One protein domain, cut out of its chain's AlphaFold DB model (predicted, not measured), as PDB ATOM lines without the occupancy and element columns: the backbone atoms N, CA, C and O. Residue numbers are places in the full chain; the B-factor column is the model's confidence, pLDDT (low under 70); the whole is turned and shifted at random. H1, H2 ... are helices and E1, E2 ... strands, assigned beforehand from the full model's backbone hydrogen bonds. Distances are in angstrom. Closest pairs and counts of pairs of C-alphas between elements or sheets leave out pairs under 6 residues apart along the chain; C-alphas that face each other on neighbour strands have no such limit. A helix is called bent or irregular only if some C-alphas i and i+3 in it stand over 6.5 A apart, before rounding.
ATOM      1  N   LEU A 224      23.881 -31.963 -45.593       92.81
ATOM      2  CA  LEU A 224      22.794 -32.659 -44.905       92.81
ATOM      3  C   LEU A 224      22.585 -32.069 -43.512       92.81
ATOM      4  O   LEU A 224      23.446 -32.209 -42.644       92.81
ATOM      5  N   ASN A 225      21.417 -31.471 -43.290       91.19
ATOM      6  CA  ASN A 225      20.979 -30.982 -41.986       91.19
ATOM      7  C   ASN A 225      19.782 -31.786 -41.475       91.19
ATOM      8  O   ASN A 225      19.016 -32.354 -42.256       91.19
ATOM      9  N   VAL A 226      19.612 -31.802 -40.156       90.75
ATOM     10  CA  VAL A 226      18.403 -32.317 -39.508       90.75
ATOM     11  C   VAL A 226      17.551 -31.124 -39.100       90.75
ATOM     12  O   VAL A 226      18.089 -30.143 -38.595       90.75
ATOM     13  N   SER A 227      16.244 -31.199 -39.352       90.44
ATOM     14  CA  SER A 227      15.302 -30.142 -38.971       90.44
ATOM     15  C   SER A 227      15.365 -29.869 -37.469       90.44
ATOM     16  O   SER A 227      15.344 -30.811 -36.676       90.44
ATOM     17  N   ASP A 228      15.345 -28.592 -37.084       88.06
ATOM     18  CA  ASP A 228      15.242 -28.171 -35.682       88.06
ATOM     19  C   ASP A 228      13.918 -28.619 -35.026       88.06
ATOM     20  O   ASP A 228      13.796 -28.617 -33.804       88.06
ATOM     21  N   GLU A 229      12.930 -29.037 -35.826       91.69
ATOM     22  CA  GLU A 229      11.669 -29.621 -35.348       91.69
ATOM     23  C   GLU A 229      11.838 -31.039 -34.778       91.69
ATOM     24  O   GLU A 229      10.968 -31.523 -34.053       91.69
ATOM     25  N   LEU A 230      12.935 -31.730 -35.108       90.56
ATOM     26  CA  LEU A 230      13.241 -33.044 -34.554       90.56
ATOM     27  C   LEU A 230      13.958 -32.882 -33.214       90.56
ATOM     28  O   LEU A 230      15.162 -32.631 -33.147       90.56
ATOM     29  N   GLU A 231      13.207 -33.068 -32.130       90.62
ATOM     30  CA  GLU A 231      13.748 -33.004 -30.777       90.62
ATOM     31  C   GLU A 231      14.751 -34.137 -30.528       90.62
ATOM     32  O   GLU A 231      14.441 -35.324 -30.660       90.62
ATOM     33  N   LYS A 232      15.965 -33.754 -30.134       92.06
ATOM     34  CA  LYS A 232      17.029 -34.665 -29.705       92.06
ATOM     35  C   LYS A 232      17.119 -34.721 -28.184       92.06
ATOM     36  O   LYS A 232      16.833 -33.740 -27.499       92.06
ATOM     37  N   ASP A 233      17.555 -35.858 -27.659       91.88
ATOM     38  CA  ASP A 233      17.872 -36.011 -26.244       91.88
ATOM     39  C   ASP A 233      19.180 -35.286 -25.870       91.88
ATOM     40  O   ASP A 233      19.880 -34.705 -26.706       91.88
ATOM     41  N   VAL A 234      19.536 -35.339 -24.584       90.50
ATOM     42  CA  VAL A 234      20.757 -34.709 -24.050       90.50
ATOM     43  C   VAL A 234      22.053 -35.252 -24.665       90.50
ATOM     44  O   VAL A 234      23.085 -34.593 -24.576       90.50
ATOM     45  N   ASN A 235      21.999 -36.429 -25.293       90.50
ATOM     46  CA  ASN A 235      23.118 -37.100 -25.947       90.50
ATOM     47  C   ASN A 235      23.084 -36.927 -27.478       90.50
ATOM     48  O   ASN A 235      23.884 -37.540 -28.178       90.50
ATOM     49  N   GLY A 236      22.170 -36.108 -28.010       90.88
ATOM     50  CA  GLY A 236      22.043 -35.852 -29.445       90.88
ATOM     51  C   GLY A 236      21.340 -36.957 -30.239       90.88
ATOM     52  O   GLY A 236      21.468 -36.993 -31.461       90.88
ATOM     53  N   ARG A 237      20.601 -37.849 -29.571       94.31
ATOM     54  CA  ARG A 237      19.875 -38.969 -30.186       94.31
ATOM     55  C   ARG A 237      18.394 -38.637 -30.343       94.31
ATOM     56  O   ARG A 237      17.830 -37.912 -29.530       94.31
ATOM     57  N   TYR A 238      17.745 -39.217 -31.343       94.50
ATOM     58  CA  TYR A 238      16.338 -38.953 -31.642       94.50
ATOM     59  C   TYR A 238      15.449 -40.051 -31.047       94.50
ATOM     60  O   TYR A 238      15.594 -41.212 -31.443       94.50
ATOM     61  N   PRO A 239      14.548 -39.736 -30.103       91.94
ATOM     62  CA  PRO A 239      13.678 -40.728 -29.491       91.94
ATOM     63  C   PRO A 239      12.664 -41.260 -30.508       91.94
ATOM     64  O   PRO A 239      12.045 -40.502 -31.257       91.94
ATOM     65  N   ILE A 240      12.451 -42.571 -30.505       88.50
ATOM     66  CA  ILE A 240      11.437 -43.243 -31.316       88.50
ATOM     67  C   ILE A 240      10.540 -44.093 -30.417       88.50
ATOM     68  O   ILE A 240      10.997 -44.791 -29.516       88.50
ATOM     69  N   LYS A 241       9.232 -44.052 -30.679       80.50
ATOM     70  CA  LYS A 241       8.254 -44.886 -29.975       80.50
ATOM     71  C   LYS A 241       7.899 -46.074 -30.843       80.50
ATOM     72  O   LYS A 241       7.169 -45.930 -31.824       80.50
ATOM     73  N   VAL A 242       8.416 -47.241 -30.482       79.19
ATOM     74  CA  VAL A 242       8.147 -48.491 -31.193       79.19
ATOM     75  C   VAL A 242       7.849 -49.612 -30.210       79.19
ATOM     76  O   VAL A 242       8.363 -49.654 -29.095       79.19
ATOM     77  N   THR A 243       6.989 -50.534 -30.626       79.56
ATOM     78  CA  THR A 243       6.764 -51.777 -29.891       79.56
ATOM     79  C   THR A 243       7.841 -52.776 -30.282       79.56
ATOM     80  O   THR A 243       7.963 -53.130 -31.459       79.56
ATOM     81  N   VAL A 244       8.595 -53.234 -29.285       78.69
ATOM     82  CA  VAL A 244       9.599 -54.288 -29.419       78.69
ATOM     83  C   VAL A 244       9.098 -55.508 -28.659       78.69
ATOM     84  O   VAL A 244       8.763 -55.429 -27.480       78.69
ATOM     85  N   ALA A 245       8.991 -56.637 -29.346       74.56
ATOM     86  CA  ALA A 245       8.639 -57.911 -28.748       74.56
ATOM     87  C   ALA A 245       9.880 -58.559 -28.123       74.56
ATOM     88  O   ALA A 245      10.945 -58.604 -28.745       74.56
ATOM     89  N   GLY A 246       9.723 -59.105 -26.915       62.22
ATOM     90  CA  GLY A 246      10.803 -59.803 -26.215       62.22
ATOM     91  C   GLY A 246      10.941 -59.481 -24.730       62.22
ATOM     92  O   GLY A 246      11.625 -60.228 -24.039       62.22
ATOM     93  N   GLU A 247      10.280 -58.434 -24.229       56.38
ATOM     94  CA  GLU A 247      10.252 -58.113 -22.795       56.38
ATOM     95  C   GLU A 247       8.908 -58.448 -22.138       56.38
ATOM     96  O   GLU A 247       7.862 -58.502 -22.794       56.38
ATOM     97  N   ASP A 248       8.943 -58.671 -20.821       52.16
ATOM     98  CA  ASP A 248       7.736 -58.743 -20.004       52.16
ATOM     99  C   ASP A 248       6.956 -57.428 -20.141       52.16
ATOM    100  O   ASP A 248       7.531 -56.340 -20.087       52.16
ATOM    101  N   ASN A 249       5.630 -57.519 -20.286       47.31
ATOM    102  CA  ASN A 249       4.741 -56.357 -20.276       47.31
ATOM    103  C   ASN A 249       4.836 -55.643 -18.916       47.31
ATOM    104  O   ASN A 249       4.057 -55.908 -18.003       47.31
ATOM    105  N   SER A 250       5.782 -54.719 -18.779       47.97
ATOM    106  CA  SER A 250       5.966 -53.889 -17.585       47.97
ATOM    107  C   SER A 250       4.976 -52.719 -17.527       47.97
ATOM    108  O   SER A 250       4.919 -51.994 -16.533       47.97
ATOM    109  N   ALA A 251       4.140 -52.552 -18.557       47.78
ATOM    110  CA  ALA A 251       3.106 -51.532 -18.586       47.78
ATOM    111  C   ALA A 251       1.967 -51.866 -17.607       47.78
ATOM    112  O   ALA A 251       1.040 -52.625 -17.901       47.78
ATOM    113  N   GLY A 252       2.018 -51.240 -16.431       45.06
ATOM    114  CA  GLY A 252       0.843 -51.059 -15.589       45.06
ATOM    115  C   GLY A 252      -0.298 -50.422 -16.393       45.06
ATOM    116  O   GLY A 252      -0.075 -49.506 -17.182       45.06
ATOM    117  N   SER A 253      -1.504 -50.965 -16.208       43.69
ATOM    118  CA  SER A 253      -2.809 -50.518 -16.724       43.69
ATOM    119  C   SER A 253      -2.798 -49.375 -17.758       43.69
ATOM    120  O   SER A 253      -2.870 -48.202 -17.394       43.69
ATOM    121  N   GLY A 254      -2.835 -49.728 -19.046       46.84
ATOM    122  CA  GLY A 254      -3.371 -48.853 -20.099       46.84
ATOM    123  C   GLY A 254      -2.385 -48.333 -21.145       46.84
ATOM    124  O   GLY A 254      -2.846 -47.814 -22.159       46.84
ATOM    125  N   ASN A 255      -1.074 -48.516 -20.965       47.06
ATOM    126  CA  ASN A 255      -0.088 -48.192 -21.999       47.06
ATOM    127  C   ASN A 255       0.346 -49.455 -22.753       47.06
ATOM    128  O   ASN A 255       0.556 -50.509 -22.159       47.06
ATOM    129  N   ILE A 256       0.469 -49.353 -24.077       50.41
ATOM    130  CA  ILE A 256       1.140 -50.371 -24.892       50.41
ATOM    131  C   ILE A 256       2.603 -50.404 -24.428       50.41
ATOM    132  O   ILE A 256       3.195 -49.341 -24.262       50.41
ATOM    133  N   ALA A 257       3.172 -51.590 -24.196       52.91
ATOM    134  CA  ALA A 257       4.594 -51.738 -23.895       52.91
ATOM    135  C   ALA A 257       5.419 -51.225 -25.092       52.91
ATOM    136  O   ALA A 257       5.571 -51.905 -26.108       52.91
ATOM    137  N   SER A 258       5.859 -49.972 -25.016       58.72
ATOM    138  CA  SER A 258       6.799 -49.360 -25.950       58.72
ATOM    139  C   SER A 258       8.136 -49.229 -25.238       58.72
ATOM    140  O   SER A 258       8.187 -48.607 -24.178       58.72
ATOM    141  N   GLU A 259       9.190 -49.813 -25.801       67.81
ATOM    142  CA  GLU A 259      10.547 -49.530 -25.335       67.81
ATOM    143  C   GLU A 259      10.922 -48.106 -25.756       67.81
ATOM    144  O   GLU A 259      10.632 -47.685 -26.882       67.81
ATOM    145  N   ASP A 260      11.574 -47.367 -24.857       80.88
ATOM    146  CA  ASP A 260      12.192 -46.088 -25.197       80.88
ATOM    147  C   ASP A 260      13.466 -46.372 -25.996       80.88
ATOM    148  O   ASP A 260      14.534 -46.644 -25.438       80.88
ATOM    149  N   LEU A 261      13.329 -46.352 -27.321       89.81
ATOM    150  CA  LEU A 261      14.432 -46.515 -28.255       89.81
ATOM    151  C   LEU A 261      14.863 -45.172 -28.832       89.81
ATOM    152  O   LEU A 261      14.095 -44.211 -28.889       89.81
ATOM    153  N   TYR A 262      16.101 -45.130 -29.310       93.94
ATOM    154  CA  TYR A 262      16.715 -43.923 -29.843       93.94
ATOM    155  C   TYR A 262      17.440 -44.220 -31.149       93.94
ATOM    156  O   TYR A 262      18.054 -45.274 -31.308       93.94
ATOM    157  N   VAL A 263      17.410 -43.264 -32.072       95.44
ATOM    158  CA  VAL A 263      18.199 -43.277 -33.304       95.44
ATOM    159  C   VAL A 263      19.364 -42.310 -33.142       95.44
ATOM    160  O   VAL A 263      19.166 -41.115 -32.935       95.44
ATOM    161  N   GLU A 264      20.585 -42.819 -33.254       95.56
ATOM    162  CA  GLU A 264      21.796 -42.003 -33.315       95.56
ATOM    163  C   GLU A 264      22.268 -41.935 -34.769       95.56
ATOM    164  O   GLU A 264      22.521 -42.967 -35.398       95.56
ATOM    165  N   LEU A 265      22.357 -40.719 -35.309       95.44
ATOM    166  CA  LEU A 265      22.853 -40.471 -36.660       95.44
ATOM    167  C   LEU A 265      24.379 -40.403 -36.620       95.44
ATOM    168  O   LEU A 265      24.942 -39.555 -35.936       95.44
ATOM    169  N   LEU A 266      25.037 -41.304 -37.344       95.12
ATOM    170  CA  LEU A 266      26.487 -41.510 -37.266       95.12
ATOM    171  C   LEU A 266      27.267 -40.735 -38.335       95.12
ATOM    172  O   LEU A 266      28.487 -40.643 -38.251       95.12
ATOM    173  N   GLY A 267      26.574 -40.210 -39.344       96.62
ATOM    174  CA  GLY A 267      27.158 -39.479 -40.465       96.62
ATOM    175  C   GLY A 267      26.652 -39.996 -41.808       96.62
ATOM    176  O   GLY A 267      25.801 -40.887 -41.866       96.62
ATOM    177  N   TRP A 268      27.141 -39.417 -42.897       97.88
ATOM    178  CA  TRP A 268      26.597 -39.656 -44.234       97.88
ATOM    179  C   TRP A 268      27.671 -39.643 -45.324       97.88
ATOM    180  O   TRP A 268      28.791 -39.190 -45.101       97.88
ATOM    181  N   LYS A 269      27.330 -40.140 -46.515       96.56
ATOM    182  CA  LYS A 269      28.145 -40.013 -47.731       96.56
ATOM    183  C   LYS A 269      27.279 -39.704 -48.947       96.56
ATOM    184  O   LYS A 269      26.108 -40.084 -48.996       96.56
ATOM    185  N   LEU A 270      27.886 -39.060 -49.943       95.81
ATOM    186  CA  LEU A 270      27.343 -39.023 -51.298       95.81
ATOM    187  C   LEU A 270      27.592 -40.365 -51.987       95.81
ATOM    188  O   LEU A 270      28.684 -40.919 -51.915       95.81
ATOM    189  N   ASN A 271      26.570 -40.863 -52.663       93.81
ATOM    190  CA  ASN A 271      26.588 -42.095 -53.431       93.81
ATOM    191  C   ASN A 271      26.170 -41.813 -54.872       93.81
ATOM    192  O   ASN A 271      25.428 -40.863 -55.129       93.81
ATOM    193  N   ALA A 272      26.617 -42.659 -55.799       93.25
ATOM    194  CA  ALA A 272      26.383 -42.506 -57.228       93.25
ATOM    195  C   ALA A 272      26.844 -41.123 -57.745       93.25
ATOM    196  O   ALA A 272      26.111 -40.440 -58.464       93.25
ATOM    197  N   THR A 273      28.035 -40.664 -57.332       94.88
ATOM    198  CA  THR A 273      28.633 -39.412 -57.839       94.88
ATOM    199  C   THR A 273      29.311 -39.653 -59.181       94.88
ATOM    200  O   THR A 273      29.836 -40.736 -59.432       94.88
ATOM    201  N   ALA A 274      29.291 -38.664 -60.072       95.38
ATOM    202  CA  ALA A 274      29.929 -38.786 -61.377       95.38
ATOM    203  C   ALA A 274      31.458 -38.889 -61.253       95.38
ATOM    204  O   ALA A 274      32.084 -38.015 -60.665       95.38
ATOM    205  N   LYS A 275      32.068 -39.921 -61.858       94.44
ATOM    206  CA  LYS A 275      33.531 -40.134 -61.829       94.44
ATOM    207  C   LYS A 275      34.338 -39.052 -62.536       94.44
ATOM    208  O   LYS A 275      35.540 -38.955 -62.303       94.44
ATOM    209  N   LYS A 276      33.707 -38.304 -63.440       94.94
ATOM    210  CA  LYS A 276      34.341 -37.275 -64.263       94.94
ATOM    211  C   LYS A 276      33.402 -36.090 -64.430       94.94
ATOM    212  O   LYS A 276      32.183 -36.254 -64.420       94.94
ATOM    213  N   ASN A 311      28.090 -38.949 -68.259       95.06
ATOM    214  CA  ASN A 311      27.339 -40.197 -68.367       95.06
ATOM    215  C   ASN A 311      25.930 -40.010 -68.968       95.06
ATOM    216  O   ASN A 311      25.094 -40.919 -68.909       95.06
ATOM    217  N   TYR A 312      25.626 -38.828 -69.512       96.06
ATOM    218  CA  TYR A 312      24.289 -38.482 -69.987       96.06
ATOM    219  C   TYR A 312      23.852 -39.375 -71.155       96.06
ATOM    220  O   TYR A 312      24.477 -39.407 -72.212       96.06
ATOM    221  N   GLY A 313      22.740 -40.088 -70.982       95.06
ATOM    222  CA  GLY A 313      22.195 -41.017 -71.970       95.06
ATOM    223  C   GLY A 313      22.890 -42.382 -72.029       95.06
ATOM    224  O   GLY A 313      22.451 -43.230 -72.807       95.06
ATOM    225  N   PHE A 314      23.928 -42.629 -71.224       93.44
ATOM    226  CA  PHE A 314      24.568 -43.945 -71.136       93.44
ATOM    227  C   PHE A 314      23.806 -44.881 -70.203       93.44
ATOM    228  O   PHE A 314      23.191 -44.437 -69.238       93.44
ATOM    229  N   SER A 315      23.839 -46.177 -70.515       89.00
ATOM    230  CA  SER A 315      23.237 -47.271 -69.744       89.00
ATOM    231  C   SER A 315      24.322 -48.129 -69.077       89.00
ATOM    232  O   SER A 315      25.501 -47.840 -69.216       89.00
ATOM    233  N   GLY A 316      23.947 -49.191 -68.352       86.06
ATOM    234  CA  GLY A 316      24.918 -50.075 -67.685       86.06
ATOM    235  C   GLY A 316      25.176 -49.738 -66.215       86.06
ATOM    236  O   GLY A 316      26.215 -50.104 -65.668       86.06
ATOM    237  N   TYR A 317      24.235 -49.051 -65.563       89.06
ATOM    238  CA  TYR A 317      24.256 -48.876 -64.112       89.06
ATOM    239  C   TYR A 317      23.988 -50.213 -63.405       89.06
ATOM    240  O   TYR A 317      23.238 -51.040 -63.930       89.06
ATOM    241  N   PRO A 318      24.577 -50.442 -62.220       85.00
ATOM    242  CA  PRO A 318      24.334 -51.650 -61.448       85.00
ATOM    243  C   PRO A 318      22.856 -51.758 -61.059       85.00
ATOM    244  O   PRO A 318      22.217 -50.773 -60.684       85.00
ATOM    245  N   GLU A 319      22.321 -52.977 -61.120       77.12
ATOM    246  CA  GLU A 319      20.938 -53.261 -60.718       77.12
ATOM    247  C   GLU A 319      20.774 -53.279 -59.192       77.12
ATOM    248  O   GLU A 319      19.702 -52.968 -58.673       77.12
ATOM    249  N   ASN A 320      21.826 -53.648 -58.456       73.38
ATOM    250  CA  ASN A 320      21.814 -53.721 -57.000       73.38
ATOM    251  C   ASN A 320      23.221 -53.554 -56.403       73.38
ATOM    252  O   ASN A 320      24.224 -53.535 -57.119       73.38
ATOM    253  N   ALA A 321      23.270 -53.445 -55.073       65.31
ATOM    254  CA  ALA A 321      24.496 -53.194 -54.326       65.31
ATOM    255  C   ALA A 321      25.534 -54.328 -54.417       65.31
ATOM    256  O   ALA A 321      26.726 -54.060 -54.334       65.31
ATOM    257  N   GLU A 322      25.113 -55.577 -54.645       63.62
ATOM    258  CA  GLU A 322      26.028 -56.724 -54.780       63.62
ATOM    259  C   GLU A 322      26.831 -56.672 -56.090       63.62
ATOM    260  O   GLU A 322      27.895 -57.277 -56.199       63.62
ATOM    261  N   VAL A 323      26.328 -55.927 -57.083       62.03
ATOM    262  CA  VAL A 323      26.963 -55.703 -58.392       62.03
ATOM    263  C   VAL A 323      27.755 -54.386 -58.414       62.03
ATOM    264  O   VAL A 323      28.302 -54.014 -59.455       62.03
ATOM    265  N   ILE A 324      27.869 -53.683 -57.277       63.62
ATOM    266  CA  ILE A 324      28.830 -52.584 -57.107       63.62
ATOM    267  C   ILE A 324      30.230 -53.206 -57.100       63.62
ATOM    268  O   ILE A 324      30.852 -53.435 -56.072       63.62
ATOM    269  N   SER A 325      30.706 -53.568 -58.285       54.75
ATOM    270  CA  SER A 325      32.112 -53.862 -58.494       54.75
ATOM    271  C   SER A 325      32.900 -52.564 -58.358       54.75
ATOM    272  O   SER A 325      32.400 -51.492 -58.716       54.75
ATOM    273  N   ASP A 326      34.171 -52.677 -57.979       53.44
ATOM    274  CA  ASP A 326      35.163 -51.591 -57.981       53.44
ATOM    275  C   ASP A 326      35.303 -50.867 -59.351       53.44
ATOM    276  O   ASP A 326      36.039 -49.889 -59.484       53.44
ATOM    277  N   ASN A 327      34.577 -51.314 -60.386       54.69
ATOM    278  CA  ASN A 327      34.696 -50.924 -61.788       54.69
ATOM    279  C   ASN A 327      33.398 -50.377 -62.416       54.69
ATOM    280  O   ASN A 327      33.238 -50.502 -63.631       54.69
ATOM    281  N   SER A 328      32.466 -49.757 -61.670       79.56
ATOM    282  CA  SER A 328      31.404 -48.985 -62.354       79.56
ATOM    283  C   SER A 328      32.045 -47.983 -63.320       79.56
ATOM    284  O   SER A 328      32.934 -47.230 -62.930       79.56
ATOM    285  N   GLU A 329      31.631 -47.985 -64.586       85.38
ATOM    286  CA  GLU A 329      32.261 -47.149 -65.613       85.38
ATOM    287  C   GLU A 329      32.042 -45.655 -65.339       85.38
ATOM    288  O   GLU A 329      32.930 -44.835 -65.578       85.38
ATOM    289  N   TYR A 330      30.875 -45.314 -64.779       91.44
ATOM    290  CA  TYR A 330      30.392 -43.939 -64.737       91.44
ATOM    291  C   TYR A 330      30.279 -43.343 -63.329       91.44
ATOM    292  O   TYR A 330      30.565 -42.166 -63.129       91.44
ATOM    293  N   LEU A 331      29.862 -44.108 -62.325       93.44
ATOM    294  CA  LEU A 331      29.538 -43.522 -61.023       93.44
ATOM    295  C   LEU A 331      30.376 -44.141 -59.905       93.44
ATOM    296  O   LEU A 331      30.735 -45.317 -59.947       93.44
ATOM    297  N   ASN A 332      30.708 -43.332 -58.904       91.75
ATOM    298  CA  ASN A 332      31.282 -43.787 -57.649       91.75
ATOM    299  C   ASN A 332      30.145 -44.212 -56.721       91.75
ATOM    300  O   ASN A 332      29.266 -43.409 -56.403       91.75
ATOM    301  N   TYR A 333      30.173 -45.464 -56.277       91.38
ATOM    302  CA  TYR A 333      29.270 -45.976 -55.252       91.38
ATOM    303  C   TYR A 333      30.056 -46.250 -53.978       91.38
ATOM    304  O   TYR A 333      31.230 -46.610 -54.046       91.38
ATOM    305  N   VAL A 334      29.412 -46.068 -52.832       90.12
ATOM    306  CA  VAL A 334      30.084 -46.113 -51.530       90.12
ATOM    307  C   VAL A 334      29.340 -47.008 -50.550       90.12
ATOM    308  O   VAL A 334      28.111 -47.079 -50.564       90.12
ATOM    309  N   ASP A 335      30.090 -47.638 -49.653       89.75
ATOM    310  CA  ASP A 335      29.565 -48.168 -48.400       89.75
ATOM    311  C   ASP A 335      29.589 -47.101 -47.289       89.75
ATOM    312  O   ASP A 335      30.126 -45.996 -47.434       89.75
ATOM    313  N   LEU A 336      29.001 -47.453 -46.147       92.62
ATOM    314  CA  LEU A 336      28.952 -46.622 -44.948       92.62
ATOM    315  C   LEU A 336      29.888 -47.138 -43.842       92.62
ATOM    316  O   LEU A 336      29.613 -46.904 -42.663       92.62
ATOM    317  N   GLU A 337      30.946 -47.885 -44.160       90.81
ATOM    318  CA  GLU A 337      31.826 -48.481 -43.148       90.81
ATOM    319  C   GLU A 337      32.662 -47.415 -42.427       90.81
ATOM    320  O   GLU A 337      32.601 -47.326 -41.195       90.81
ATOM    321  N   ASP A 338      33.337 -46.549 -43.183       91.62
ATOM    322  CA  ASP A 338      34.221 -45.481 -42.699       91.62
ATOM    323  C   ASP A 338      33.965 -44.132 -43.403       91.62
ATOM    324  O   ASP A 338      32.989 -44.001 -44.132       91.62
ATOM    325  N   GLY A 339      34.800 -43.108 -43.168       92.50
ATOM    326  CA  GLY A 339      34.842 -41.884 -43.992       92.50
ATOM    327  C   GLY A 339      33.538 -41.079 -44.061       92.50
ATOM    328  O   GLY A 339      33.250 -40.464 -45.086       92.50
ATOM    329  N   LEU A 340      32.719 -41.135 -43.012       96.06
ATOM    330  CA  LEU A 340      31.427 -40.459 -42.963       96.06
ATOM    331  C   LEU A 340      31.612 -38.954 -42.754       96.06
ATOM    332  O   LEU A 340      32.349 -38.531 -41.863       96.06
ATOM    333  N   ALA A 341      30.894 -38.156 -43.536       95.94
ATOM    334  CA  ALA A 341      30.745 -36.733 -43.292       95.94
ATOM    335  C   ALA A 341      29.842 -36.496 -42.072       95.94
ATOM    336  O   ALA A 341      28.842 -37.194 -41.863       95.94
ATOM    337  N   GLU A 342      30.182 -35.486 -41.274       94.81
ATOM    338  CA  GLU A 342      29.351 -35.045 -40.156       94.81
ATOM    339  C   GLU A 342      28.097 -34.321 -40.672       94.81
ATOM    340  O   GLU A 342      28.091 -33.719 -41.754       94.81
ATOM    341  N   LEU A 343      27.010 -34.360 -39.903       92.50
ATOM    342  CA  LEU A 343      25.820 -33.562 -40.205       92.50
ATOM    343  C   LEU A 343      26.160 -32.066 -40.142       92.50
ATOM    344  O   LEU A 343      26.927 -31.632 -39.287       92.50
ATOM    345  N   GLY A 344      25.602 -31.287 -41.064       90.19
ATOM    346  CA  GLY A 344      25.904 -29.865 -41.237       90.19
ATOM    347  C   GLY A 344      27.223 -29.568 -41.952       90.19
ATOM    348  O   GLY A 344      27.433 -28.430 -42.367       90.19
ATOM    349  N   SER A 345      28.090 -30.566 -42.162       91.50
ATOM    350  CA  SER A 345      29.242 -30.416 -43.054       91.50
ATOM    351  C   SER A 345      28.817 -30.531 -44.521       91.50
ATOM    352  O   SER A 345      27.805 -31.161 -44.841       91.50
ATOM    353  N   SER A 346      29.590 -29.913 -45.415       91.00
ATOM    354  CA  SER A 346      29.356 -29.979 -46.858       91.00
ATOM    355  C   SER A 346      30.260 -31.011 -47.524       91.00
ATOM    356  O   SER A 346      31.455 -31.083 -47.238       91.00
ATOM    357  N   ALA A 347      29.693 -31.758 -48.465       93.31
ATOM    358  CA  ALA A 347      30.412 -32.590 -49.417       93.31
ATOM    359  C   ALA A 347      30.229 -32.040 -50.836       93.31
ATOM    360  O   ALA A 347      29.311 -31.260 -51.104       93.31
ATOM    361  N   TYR A 348      31.102 -32.462 -51.748       94.38
ATOM    362  CA  TYR A 348      31.129 -31.969 -53.120       94.38
ATOM    363  C   TYR A 348      31.170 -33.131 -54.104       94.38
ATOM    364  O   TYR A 348      31.824 -34.137 -53.837       94.38
ATOM    365  N   CYS A 349      30.507 -32.973 -55.245       96.06
ATOM    366  CA  CYS A 349      30.550 -33.930 -56.347       96.06
ATOM    367  C   CYS A 349      30.427 -33.220 -57.697       96.06
ATOM    368  O   CYS A 349      29.976 -32.077 -57.770       96.06
ATOM    369  N   ALA A 350      30.813 -33.897 -58.776       96.12
ATOM    370  CA  ALA A 350      30.510 -33.429 -60.123       96.12
ATOM    371  C   ALA A 350      28.994 -33.446 -60.396       96.12
ATOM    372  O   ALA A 350      28.235 -34.180 -59.756       96.12
ATOM    373  N   GLU A 351      28.556 -32.634 -61.361       94.19
ATOM    374  CA  GLU A 351      27.193 -32.698 -61.895       94.19
ATOM    375  C   GLU A 351      26.896 -34.122 -62.411       94.19
ATOM    376  O   GLU A 351      27.718 -34.717 -63.110       94.19
ATOM    377  N   ASN A 352      25.723 -34.662 -62.063       95.56
ATOM    378  CA  ASN A 352      25.235 -35.958 -62.542       95.56
ATOM    379  C   ASN A 352      23.762 -35.847 -62.970       95.56
ATOM    380  O   ASN A 352      22.833 -36.096 -62.200       95.56
ATOM    381  N   THR A 353      23.557 -35.429 -64.211       95.06
ATOM    382  CA  THR A 353      22.266 -35.334 -64.891       95.06
ATOM    383  C   THR A 353      22.102 -36.478 -65.886       95.06
ATOM    384  O   THR A 353      23.070 -37.056 -66.389       95.06
ATOM    385  N   ASN A 354      20.854 -36.817 -66.215       94.94
ATOM    386  CA  ASN A 354      20.584 -37.828 -67.233       94.94
ATOM    387  C   ASN A 354      19.224 -37.655 -67.917       94.94
ATOM    388  O   ASN A 354      18.402 -36.834 -67.513       94.94
ATOM    389  N   THR A 355      18.971 -38.453 -68.954       93.75
ATOM    390  CA  THR A 355      17.668 -38.494 -69.623       93.75
ATOM    391  C   THR A 355      16.622 -39.192 -68.756       93.75
ATOM    392  O   THR A 355      16.920 -40.097 -67.976       93.75
ATOM    393  N   SER A 356      15.350 -38.849 -68.968       91.75
ATOM    394  CA  SER A 356      14.228 -39.517 -68.299       91.75
ATOM    395  C   SER A 356      14.197 -41.028 -68.541       91.75
ATOM    396  O   SER A 356      13.823 -41.776 -67.641       91.75
ATOM    397  N   SER A 357      14.624 -41.499 -69.719       93.88
ATOM    398  CA  SER A 357      14.702 -42.929 -70.039       93.88
ATOM    399  C   SER A 357      15.702 -43.672 -69.153       93.88
ATOM    400  O   SER A 357      15.366 -44.728 -68.617       93.88
ATOM    401  N   ILE A 358      16.899 -43.112 -68.956       93.56
ATOM    402  CA  ILE A 358      17.928 -43.699 -68.096       93.56
ATOM    403  C   ILE A 358      17.469 -43.707 -66.640       93.56
ATOM    404  O   ILE A 358      17.533 -44.750 -65.987       93.56
ATOM    405  N   ILE A 359      16.957 -42.572 -66.158       92.00
ATOM    406  CA  ILE A 359      16.497 -42.424 -64.775       92.00
ATOM    407  C   ILE A 359      15.311 -43.344 -64.473       92.00
ATOM    408  O   ILE A 359      15.304 -44.003 -63.441       92.00
ATOM    409  N   THR A 360      14.332 -43.463 -65.374       92.06
ATOM    410  CA  THR A 360      13.167 -44.347 -65.168       92.06
ATOM    411  C   THR A 360      13.578 -45.814 -65.047       92.06
ATOM    412  O   THR A 360      12.983 -46.556 -64.272       92.06
ATOM    413  N   ALA A 361      14.599 -46.237 -65.796       90.19
ATOM    414  CA  ALA A 361      15.084 -47.610 -65.760       90.19
ATOM    415  C   ALA A 361      16.018 -47.901 -64.570       90.19
ATOM    416  O   ALA A 361      16.092 -49.047 -64.142       90.19
ATOM    417  N   ASN A 362      16.724 -46.893 -64.040       89.12
ATOM    418  CA  ASN A 362      17.847 -47.090 -63.110       89.12
ATOM    419  C   ASN A 362      17.856 -46.088 -61.941       89.12
ATOM    420  O   ASN A 362      18.925 -45.713 -61.470       89.12
ATOM    421  N   PHE A 363      16.697 -45.598 -61.488       89.56
ATOM    422  CA  PHE A 363      16.613 -44.453 -60.566       89.56
ATOM    423  C   PHE A 363      17.546 -44.571 -59.350       89.56
ATOM    424  O   PHE A 363      18.295 -43.648 -59.049       89.56
ATOM    425  N   SER A 364      17.539 -45.726 -58.679       87.25
ATOM    426  CA  SER A 364      18.323 -45.957 -57.463       87.25
ATOM    427  C   SER A 364      19.834 -45.996 -57.687       87.25
ATOM    428  O   SER A 364      20.580 -45.779 -56.738       87.25
ATOM    429  N   SER A 365      20.293 -46.291 -58.905       89.50
ATOM    430  CA  SER A 365      21.715 -46.439 -59.222       89.50
ATOM    431  C   SER A 365      22.261 -45.356 -60.148       89.50
ATOM    432  O   SER A 365      23.472 -45.188 -60.194       89.50
ATOM    433  N   ALA A 366      21.428 -44.585 -60.846       91.75
ATOM    434  CA  ALA A 366      21.869 -43.525 -61.756       91.75
ATOM    435  C   ALA A 366      21.822 -42.111 -61.144       91.75
ATOM    436  O   ALA A 366      22.410 -41.189 -61.707       91.75
ATOM    437  N   VAL A 367      21.130 -41.921 -60.014       93.38
ATOM    438  CA  VAL A 367      20.933 -40.609 -59.376       93.38
ATOM    439  C   VAL A 367      21.859 -40.449 -58.175       93.38
ATOM    440  O   VAL A 367      21.870 -41.294 -57.277       93.38
ATOM    441  N   THR A 368      22.590 -39.333 -58.123       95.50
ATOM    442  CA  THR A 368      23.383 -38.979 -56.940       95.50
ATOM    443  C   THR A 368      22.481 -38.863 -55.716       95.50
ATOM    444  O   THR A 368      21.462 -38.174 -55.733       95.50
ATOM    445  N   SER A 369      22.850 -39.564 -54.652       94.50
ATOM    446  CA  SER A 369      22.028 -39.732 -53.455       94.50
ATOM    447  C   SER A 369      22.848 -39.554 -52.185       94.50
ATOM    448  O   SER A 369      24.074 -39.637 -52.193       94.50
ATOM    449  N   ILE A 370      22.152 -39.306 -51.081       95.94
ATOM    450  CA  ILE A 370      22.732 -39.279 -49.741       95.94
ATOM    451  C   ILE A 370      22.452 -40.628 -49.086       95.94
ATOM    452  O   ILE A 370      21.294 -41.028 -48.955       95.94
ATOM    453  N   LEU A 371      23.505 -41.303 -48.635       94.75
ATOM    454  CA  LEU A 371      23.400 -42.462 -47.758       94.75
ATOM    455  C   LEU A 371      23.695 -42.018 -46.325       94.75
ATOM    456  O   LEU A 371      24.792 -41.550 -46.027       94.75
ATOM    457  N   LEU A 372      22.705 -42.149 -45.442       96.50
ATOM    458  CA  LEU A 372      22.794 -41.783 -44.028       96.50
ATOM    459  C   LEU A 372      22.991 -43.041 -43.181       96.50
ATOM    460  O   LEU A 372      22.167 -43.955 -43.220       96.50
ATOM    461  N   LYS A 373      24.060 -43.072 -42.383       96.06
ATOM    462  CA  LYS A 373      24.295 -44.132 -41.403       96.06
ATOM    463  C   LYS A 373      23.635 -43.757 -40.084       96.06
ATOM    464  O   LYS A 373      23.871 -42.680 -39.540       96.06
ATOM    465  N   ALA A 374      22.857 -44.680 -39.538       95.38
ATOM    466  CA  ALA A 374      22.270 -44.546 -38.216       95.38
ATOM    467  C   ALA A 374      22.362 -45.872 -37.462       95.38
ATOM    468  O   ALA A 374      22.406 -46.939 -38.077       95.38
ATOM    469  N   LYS A 375      22.361 -45.804 -36.132       94.19
ATOM    470  CA  LYS A 375      22.173 -46.974 -35.267       94.19
ATOM    471  C   LYS A 375      20.968 -46.761 -34.362       94.19
ATOM    472  O   LYS A 375      20.689 -45.638 -33.941       94.19
ATOM    473  N   VAL A 376      20.275 -47.851 -34.053       93.62
ATOM    474  CA  VAL A 376      19.225 -47.868 -33.032       93.62
ATOM    475  C   VAL A 376      19.852 -48.304 -31.714       93.62
ATOM    476  O   VAL A 376      20.646 -49.244 -31.687       93.62
ATOM    477  N   CYS A 377      19.527 -47.607 -30.630       92.94
ATOM    478  CA  CYS A 377      20.078 -47.876 -29.309       92.94
ATOM    479  C   CYS A 377      19.033 -47.768 -28.196       92.94
ATOM    480  O   CYS A 377      17.968 -47.169 -28.373       92.94
ATOM    481  N   ASP A 378      19.351 -48.375 -27.056       89.62
ATOM    482  CA  ASP A 378      18.561 -48.274 -25.831       89.62
ATOM    483  C   ASP A 378      18.762 -46.917 -25.121       89.62
ATOM    484  O   ASP A 378      19.565 -46.067 -25.524       89.62
TER     485      ASP A 378
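This is residues 224 to 276 and 311 to 378 of the 413 residues of an uncharacterized protein of Bacteroides thetaiotaomicron (UniProt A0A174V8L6). With little regular structure, this loose rod is built along a long twisted ribbon of E2 and E4, with E1 beside E2 towards one end and loop residues 243 to 258 at that tip; H1 and loop residues 311 to 320 lie at the other end. The 121 printed residues hold E1, E2, E3, H1 and E4 in chain order, mixed class, 43 residues; the sheet E1, E2, E4 is antiparallel. Radius of gyration is 19.6 A, spans 61 by 28 by 26 A.

E2, residues 259 to 271, 33.2 A, bends by 55 degrees at residue 267. E4, residues 369 to 377, 25.6 A, ends at C-alpha (20.078, -47.876, -29.309). E1, residues 238 to 242, 12.6 A, begins at C-alpha (16.338, -38.953, -31.642). E3 is residues 346 to 350, 13.8 A. H1, residues 356 to 366, 10.8 A, is irregular: C-alphas 361 and 364 are 9.1 A apart.

In the strongly twisted sheet, E2 and E4 are antiparallel at 154 degrees, N 264 to O 375 2.9 A. Hairpin E1 and E2: 123 degrees, N 240 to O 261 2.8 A. E3 pairs with no named strand. H1, 5 of 7 O i to N i+4 pairs within hydrogen-bond range, is not on the sheet.

Residues 277 to 310 are cut, gap 8.6 A between C-alphas. Link E1 to E2 is long. pLDDT is under 70 at 246 to 259 and 321 to 327.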